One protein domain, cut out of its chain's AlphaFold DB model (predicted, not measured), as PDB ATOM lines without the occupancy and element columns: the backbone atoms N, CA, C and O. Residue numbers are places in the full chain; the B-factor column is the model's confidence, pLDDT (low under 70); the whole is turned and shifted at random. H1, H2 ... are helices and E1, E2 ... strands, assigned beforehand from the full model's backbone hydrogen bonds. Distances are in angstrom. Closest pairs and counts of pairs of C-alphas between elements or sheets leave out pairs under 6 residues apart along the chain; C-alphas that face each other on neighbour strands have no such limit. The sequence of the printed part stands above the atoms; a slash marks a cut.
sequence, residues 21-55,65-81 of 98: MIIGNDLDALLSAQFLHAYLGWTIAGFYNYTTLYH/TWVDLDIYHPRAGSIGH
ATOM      1  N   MET A  21     421.031 300.822 245.262       97.88
ATOM      2  CA  MET A  21     419.587 300.939 245.444       97.88
ATOM      3  C   MET A  21     418.792 300.448 244.235       97.88
ATOM      4  O   MET A  21     419.163 300.689 243.085       97.88
ATOM      5  N   ILE A  22     417.669 299.787 244.508       98.38
ATOM      6  CA  ILE A  22     416.628 299.483 243.522       98.38
ATOM      7  C   ILE A  22     415.445 300.397 243.812       98.38
ATOM      8  O   ILE A  22     414.997 300.476 244.957       98.38
ATOM      9  N   ILE A  23     414.949 301.093 242.792       98.12
ATOM     10  CA  ILE A  23     413.907 302.112 242.963       98.12
ATOM     11  C   ILE A  23     412.634 301.785 242.175       98.12
ATOM     12  O   ILE A  23     412.668 301.011 241.213       98.12
ATOM     13  N   GLY A  24     411.508 302.379 242.575       96.75
ATOM     14  CA  GLY A  24     410.291 302.416 241.761       96.75
ATOM     15  C   GLY A  24     410.513 303.097 240.400       96.75
ATOM     16  O   GLY A  24     411.552 303.707 240.142       96.75
ATOM     17  N   ASN A  25     409.544 302.977 239.491       94.88
ATOM     18  CA  ASN A  25     409.660 303.491 238.120       94.88
ATOM     19  C   ASN A  25     408.911 304.815 237.873       94.88
ATOM     20  O   ASN A  25     408.603 305.128 236.719       94.88
ATOM     21  N   ASP A  26     408.608 305.570 238.927       95.00
ATOM     22  CA  ASP A  26     407.927 306.862 238.857       95.00
ATOM     23  C   ASP A  26     408.803 308.028 239.361       95.00
ATOM     24  O   ASP A  26     410.015 307.900 239.567       95.00
ATOM     25  N   LEU A  27     408.198 309.215 239.462       96.62
ATOM     26  CA  LEU A  27     408.900 310.435 239.848       96.62
ATOM     27  C   LEU A  27     409.243 310.474 241.344       96.62
ATOM     28  O   LEU A  27     410.292 311.014 241.695       96.62
ATOM     29  N   ASP A  28     408.401 309.911 242.206       94.75
ATOM     30  CA  ASP A  28     408.598 309.946 243.657       94.75
ATOM     31  C   ASP A  28     409.779 309.046 244.041       94.75
ATOM     32  O   ASP A  28     410.673 309.466 244.792       94.75
ATOM     33  N   ALA A  29     409.880 307.878 243.398       96.44
ATOM     34  CA  ALA A  29     411.050 307.013 243.456       96.44
ATOM     35  C   ALA A  29     412.332 307.724 242.997       96.44
ATOM     36  O   ALA A  29     413.355 307.683 243.688       96.44
ATOM     37  N   LEU A  30     412.288 308.414 241.850       97.44
ATOM     38  CA  LEU A  30     413.457 309.105 241.299       97.44
ATOM     39  C   LEU A  30     413.924 310.264 242.189       97.44
ATOM     40  O   LEU A  30     415.128 310.426 242.398       97.44
ATOM     41  N   LEU A  31     413.002 311.068 242.725       97.94
ATOM     42  CA  LEU A  31     413.335 312.173 243.629       97.94
ATOM     43  C   LEU A  31     413.915 311.657 244.952       97.94
ATOM     44  O   LEU A  31     414.907 312.202 245.446       97.94
ATOM     45  N   SER A  32     413.353 310.574 245.491       97.06
ATOM     46  CA  SER A  32     413.880 309.900 246.683       97.06
ATOM     47  C   SER A  32     415.297 309.370 246.447       97.06
ATOM     48  O   SER A  32     416.201 309.618 247.249       97.06
ATOM     49  N   ALA A  33     415.526 308.717 245.306       97.88
ATOM     50  CA  ALA A  33     416.839 308.232 244.892       97.88
ATOM     51  C   ALA A  33     417.850 309.375 244.724       97.88
ATOM     52  O   ALA A  33     418.986 309.275 245.182       97.88
ATOM     53  N   GLN A  34     417.437 310.487 244.104       98.38
ATOM     54  CA  GLN A  34     418.285 311.664 243.918       98.38
ATOM     55  C   GLN A  34     418.720 312.261 245.259       98.38
ATOM     56  O   GLN A  34     419.889 312.619 245.420       98.38
ATOM     57  N   PHE A  35     417.803 312.351 246.223       98.12
ATOM     58  CA  PHE A  35     418.129 312.799 247.571       98.12
ATOM     59  C   PHE A  35     419.166 311.870 248.219       98.12
ATOM     60  O   PHE A  35     420.218 312.331 248.661       98.12
ATOM     61  N   LEU A  36     418.930 310.557 248.222       98.00
ATOM     62  CA  LEU A  36     419.848 309.589 248.834       98.00
ATOM     63  C   LEU A  36     421.223 309.580 248.155       98.00
ATOM     64  O   LEU A  36     422.246 309.553 248.837       98.00
ATOM     65  N   HIS A  37     421.264 309.695 246.830       98.38
ATOM     66  CA  HIS A  37     422.509 309.844 246.087       98.38
ATOM     67  C   HIS A  37     423.284 311.095 246.520       98.38
ATOM     68  O   HIS A  37     424.465 311.010 246.843       98.38
ATOM     69  N   ALA A  38     422.621 312.253 246.579       98.38
ATOM     70  CA  ALA A  38     423.273 313.520 246.905       98.38
ATOM     71  C   ALA A  38     423.838 313.566 248.335       98.38
ATOM     72  O   ALA A  38     424.864 314.205 248.564       98.38
ATOM     73  N   TYR A  39     423.177 312.911 249.295       97.81
ATOM     74  CA  TYR A  39     423.567 312.961 250.709       97.81
ATOM     75  C   TYR A  39     424.432 311.781 251.165       97.81
ATOM     76  O   TYR A  39     425.232 311.952 252.084       97.81
ATOM     77  N   LEU A  40     424.271 310.598 250.565       97.81
ATOM     78  CA  LEU A  40     424.923 309.358 251.005       97.81
ATOM     79  C   LEU A  40     425.744 308.670 249.905       97.81
ATOM     80  O   LEU A  40     426.366 307.650 250.177       97.81
ATOM     81  N   GLY A  41     425.747 309.176 248.670       98.44
ATOM     82  CA  GLY A  41     426.477 308.555 247.559       98.44
ATOM     83  C   GLY A  41     425.820 307.290 246.999       98.44
ATOM     84  O   GLY A  41     426.419 306.601 246.181       98.44
ATOM     85  N   TRP A  42     424.586 306.970 247.401       98.12
ATOM     86  CA  TRP A  42     423.899 305.758 246.941       98.12
ATOM     87  C   TRP A  42     423.742 305.735 245.421       98.12
ATOM     88  O   TRP A  42     423.529 306.775 244.797       98.12
ATOM     89  N   THR A  43     423.830 304.558 244.806       98.06
ATOM     90  CA  THR A  43     423.837 304.407 243.340       98.06
ATOM     91  C   THR A  43     422.701 303.516 242.862       98.06
ATOM     92  O   THR A  43     422.381 302.510 243.486       98.06
ATOM     93  N   ILE A  44     422.061 303.887 241.752       97.88
ATOM     94  CA  ILE A  44     420.952 303.103 241.196       97.88
ATOM     95  C   ILE A  44     421.516 301.827 240.558       97.88
ATOM     96  O   ILE A  44     422.232 301.894 239.563       97.88
ATOM     97  N   ALA A  45     421.150 300.680 241.125       97.81
ATOM     98  CA  ALA A  45     421.476 299.339 240.644       97.81
ATOM     99  C   ALA A  45     420.323 298.699 239.848       97.81
ATOM    100  O   ALA A  45     420.523 297.694 239.165       97.81
ATOM    101  N   GLY A  46     419.115 299.268 239.921       97.75
ATOM    102  CA  GLY A  46     417.970 298.780 239.163       97.75
ATOM    103  C   GLY A  46     416.666 299.537 239.401       97.75
ATOM    104  O   GLY A  46     416.582 300.440 240.234       97.75
ATOM    105  N   PHE A  47     415.640 299.121 238.664       97.31
ATOM    106  CA  PHE A  47     414.283 299.654 238.701       97.31
ATOM    107  C   PHE A  47     413.274 298.510 238.770       97.31
ATOM    108  O   PHE A  47     413.408 297.511 238.056       97.31
ATOM    109  N   TYR A  48     412.226 298.675 239.569       96.81
ATOM    110  CA  TYR A  48     411.122 297.727 239.662       96.81
ATOM    111  C   TYR A  48     409.800 298.427 239.353       96.81
ATOM    112  O   TYR A  48     409.452 299.421 239.979       96.81
ATOM    113  N   ASN A  49     409.051 297.905 238.379       94.19
ATOM    114  CA  ASN A  49     407.763 298.470 237.949       94.19
ATOM    115  C   ASN A  49     406.556 297.667 238.473       94.19
ATOM    116  O   ASN A  49     405.535 297.569 237.792       94.19
ATOM    117  N   TYR A  50     406.708 297.002 239.622       89.81
ATOM    118  CA  TYR A  50     405.731 296.075 240.218       89.81
ATOM    119  C   TYR A  50     405.468 294.777 239.437       89.81
ATOM    120  O   TYR A  50     404.791 293.881 239.937       89.81
ATOM    121  N   THR A  51     406.034 294.623 238.238       94.06
ATOM    122  CA  THR A  51     405.880 293.407 237.415       94.06
ATOM    123  C   THR A  51     407.216 292.798 237.008       94.06
ATOM    124  O   THR A  51     407.359 291.581 236.973       94.06
ATOM    125  N   THR A  52     408.203 293.641 236.730       96.44
ATOM    126  CA  THR A  52     409.507 293.283 236.185       96.44
ATOM    127  C   THR A  52     410.578 294.072 236.918       96.44
ATOM    128  O   THR A  52     410.476 295.291 237.068       96.44
ATOM    129  N   LEU A  53     411.605 293.357 237.372       97.19
ATOM    130  CA  LEU A  53     412.818 293.942 237.919       97.19
ATOM    131  C   LEU A  53     413.864 294.051 236.805       97.19
ATOM    132  O   LEU A  53     414.222 293.047 236.191       97.19
ATOM    133  N   TYR A  54     414.366 295.260 236.576       97.50
ATOM    134  CA  TYR A  54     415.491 295.539 235.688       97.50
ATOM    135  C   TYR A  54     416.680 295.935 236.555       97.50
ATOM    136  O   TYR A  54     416.629 296.980 237.195       97.50
ATOM    137  N   HIS A  55     417.732 295.123 236.610       97.19
ATOM    138  CA  HIS A  55     418.882 295.395 237.474       97.19
ATOM    139  C   HIS A  55     420.198 294.950 236.838       97.19
ATOM    140  O   HIS A  55     420.201 294.184 235.870       97.19
ATOM    141  N   THR A  65     419.401 298.248 248.809       96.81
ATOM    142  CA  THR A  65     418.321 298.967 249.488       96.81
ATOM    143  C   THR A  65     417.201 299.297 248.503       96.81
ATOM    144  O   THR A  65     417.425 299.875 247.441       96.81
ATOM    145  N   TRP A  66     415.971 298.954 248.861       97.19
ATOM    146  CA  TRP A  66     414.784 299.196 248.051       97.19
ATOM    147  C   TRP A  66     414.145 300.521 248.453       97.19
ATOM    148  O   TRP A  66     413.752 300.699 249.604       97.19
ATOM    149  N   VAL A  67     414.075 301.469 247.524       97.00
ATOM    150  CA  VAL A  67     413.605 302.838 247.770       97.00
ATOM    151  C   VAL A  67     412.281 303.040 247.052       97.00
ATOM    152  O   VAL A  67     412.157 302.680 245.883       97.00
ATOM    153  N   ASP A  68     411.313 303.629 247.752       95.12
ATOM    154  CA  ASP A  68     409.935 303.812 247.284       95.12
ATOM    155  C   ASP A  68     409.193 302.489 247.022       95.12
ATOM    156  O   ASP A  68     408.254 302.390 246.240       95.12
ATOM    157  N   LEU A  69     409.646 301.418 247.676       93.88
ATOM    158  CA  LEU A  69     409.168 300.058 247.451       93.88
ATOM    159  C   LEU A  69     409.137 299.303 248.774       93.88
ATOM    160  O   LEU A  69     410.149 299.240 249.473       93.88
ATOM    161  N   ASP A  70     408.001 298.684 249.090       90.00
ATOM    162  CA  ASP A  70     407.829 297.880 250.302       90.00
ATOM    163  C   ASP A  70     408.234 296.421 250.055       90.00
ATOM    164  O   ASP A  70     407.467 295.622 249.510       90.00
ATOM    165  N   ILE A  71     409.453 296.064 250.471       90.00
ATOM    166  CA  ILE A  71     410.013 294.718 250.310       90.00
ATOM    167  C   ILE A  71     410.145 294.036 251.670       90.00
ATOM    168  O   ILE A  71     410.827 294.519 252.570       90.00
ATOM    169  N   TYR A  72     409.525 292.865 251.802       85.50
ATOM    170  CA  TYR A  72     409.443 292.115 253.062       85.50
ATOM    171  C   TYR A  72     410.392 290.919 253.074       85.50
ATOM    172  O   TYR A  72     409.971 289.776 253.266       85.50
ATOM    173  N   HIS A  73     411.683 291.168 252.853       86.69
ATOM    174  CA  HIS A  73     412.709 290.130 252.890       86.69
ATOM    175  C   HIS A  73     413.756 290.444 253.973       86.69
ATOM    176  O   HIS A  73     414.269 291.557 253.997       86.69
ATOM    177  N   PRO A  74     414.141 289.493 254.850       85.62
ATOM    178  CA  PRO A  74     415.004 289.764 256.008       85.62
ATOM    179  C   PRO A  74     416.421 290.233 255.650       85.62
ATOM    180  O   PRO A  74     417.092 290.823 256.491       85.62
ATOM    181  N   ARG A  75     416.881 289.961 254.422       90.25
ATOM    182  CA  ARG A  75     418.163 290.466 253.897       90.25
ATOM    183  C   ARG A  75     418.072 291.870 253.290       90.25
ATOM    184  O   ARG A  75     419.085 292.550 253.246       90.25
ATOM    185  N   ALA A  76     416.890 292.290 252.839       90.38
ATOM    186  CA  ALA A  76     416.734 293.517 252.067       90.38
ATOM    187  C   ALA A  76     416.364 294.697 252.975       90.38
ATOM    188  O   ALA A  76     415.412 294.622 253.758       90.38
ATOM    189  N   GLY A  77     417.094 295.806 252.843       91.62
ATOM    190  CA  GLY A  77     416.657 297.098 253.369       91.62
ATOM    191  C   GLY A  77     415.540 297.659 252.492       91.62
ATOM    192  O   GLY A  77     415.610 297.554 251.271       91.62
ATOM    193  N   SER A  78     414.507 298.250 253.090       94.19
ATOM    194  CA  SER A  78     413.392 298.852 252.353       94.19
ATOM    195  C   SER A  78     412.962 300.162 253.010       94.19
ATOM    196  O   SER A  78     412.824 300.246 254.233       94.19
ATOM    197  N   ILE A  79     412.794 301.190 252.180       93.88
ATOM    198  CA  ILE A  79     412.246 302.503 252.509       93.88
ATOM    199  C   ILE A  79     411.006 302.671 251.630       93.88
ATOM    200  O   ILE A  79     411.123 303.044 250.467       93.88
ATOM    201  N   GLY A  80     409.832 302.361 252.172       89.88
ATOM    202  CA  GLY A  80     408.546 302.487 251.485       89.88
ATOM    203  C   GLY A  80     407.592 303.426 252.218       89.88
ATOM    204  O   GLY A  80     407.858 303.859 253.345       89.88
ATOM    205  N   HIS A  81     406.481 303.764 251.566       80.75
ATOM    206  CA  HIS A  81     405.479 304.681 252.111       80.75
ATOM    207  C   HIS A  81     404.040 304.160 251.995       80.75
ATOM    208  O   HIS A  81     403.113 304.857 252.429       80.75
TER     209      HIS A  81
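This is residues 21 to 55 and 65 to 81 of the 98 residues of an uncharacterized protein of Chloroflexi bacterium (UniProt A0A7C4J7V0). A small, strongly twisted sheet of five strands has one helix, H1, packed over one face and running along E1, with no named helix over the other face. The printed part has 52 residues, with one named helix and five named strands in the order E1, H1, E2, E3, E4, E5; the class is mixed, helices and strands. The sheet is mixed, in the order E3, E2, E1, E4, E5. The whole is compact and rounded, with a radius of gyration of the C-alphas of 10.2 A and spans of 27 by 23 by 21 A.

E1, residues 21 to 24, is an inner strand of the sheet. H1, residues 27 to 40, is on the sheet at a height over the sheet of 8.4 A; H1 and the sheet form two layers, a helix on one face of a sheet. H1 lies over E1 and runs along the strands, at 8 degrees to E1 on the local plane; their closest C-alphas, those of Ile 23 and Ala 29, are 5.7 A apart. Every O i to N i+4 pair of H1 is within hydrogen-bond range. E2, residues 43 to 48, is parallel to E1 at 37 degrees, with N 45 and O 21 at 2.8 A. E1, H1 and E2 form a strand-helix-strand unit, two parallel neighbour strands with a helix between, its crossover right-handed. E3, residues 53 to 55, an edge strand, makes an antiparallel hairpin with E2, N 47 and O 54 at 2.8 A. E4, residues 65 to 67, is parallel to E1, N 22 and O 65 at 2.9 A. E5, residues 77 to 79, the other edge strand, is parallel to E4, N 66 and O 77 at 2.8 A.

E1 begins at C-alpha 21 (419.587, 300.939, 245.444) and is 10.1 A long. H1 is 19.6 A and E2 14.8 A long; E3 and E4 are 6.3 A each. E5, 7.0 A, ends at C-alpha 79 (412.246, 302.503, 252.509).

The two C-alphas farthest apart, those of Tyr 39 and Thr 51, are 29.5 A apart. Residues 56 to 64 are not printed; C-alphas 55 and 65 are 12.5 A apart across the cut. Of the links that are printed whole, no link is long. No printed residue has a pLDDT under 70.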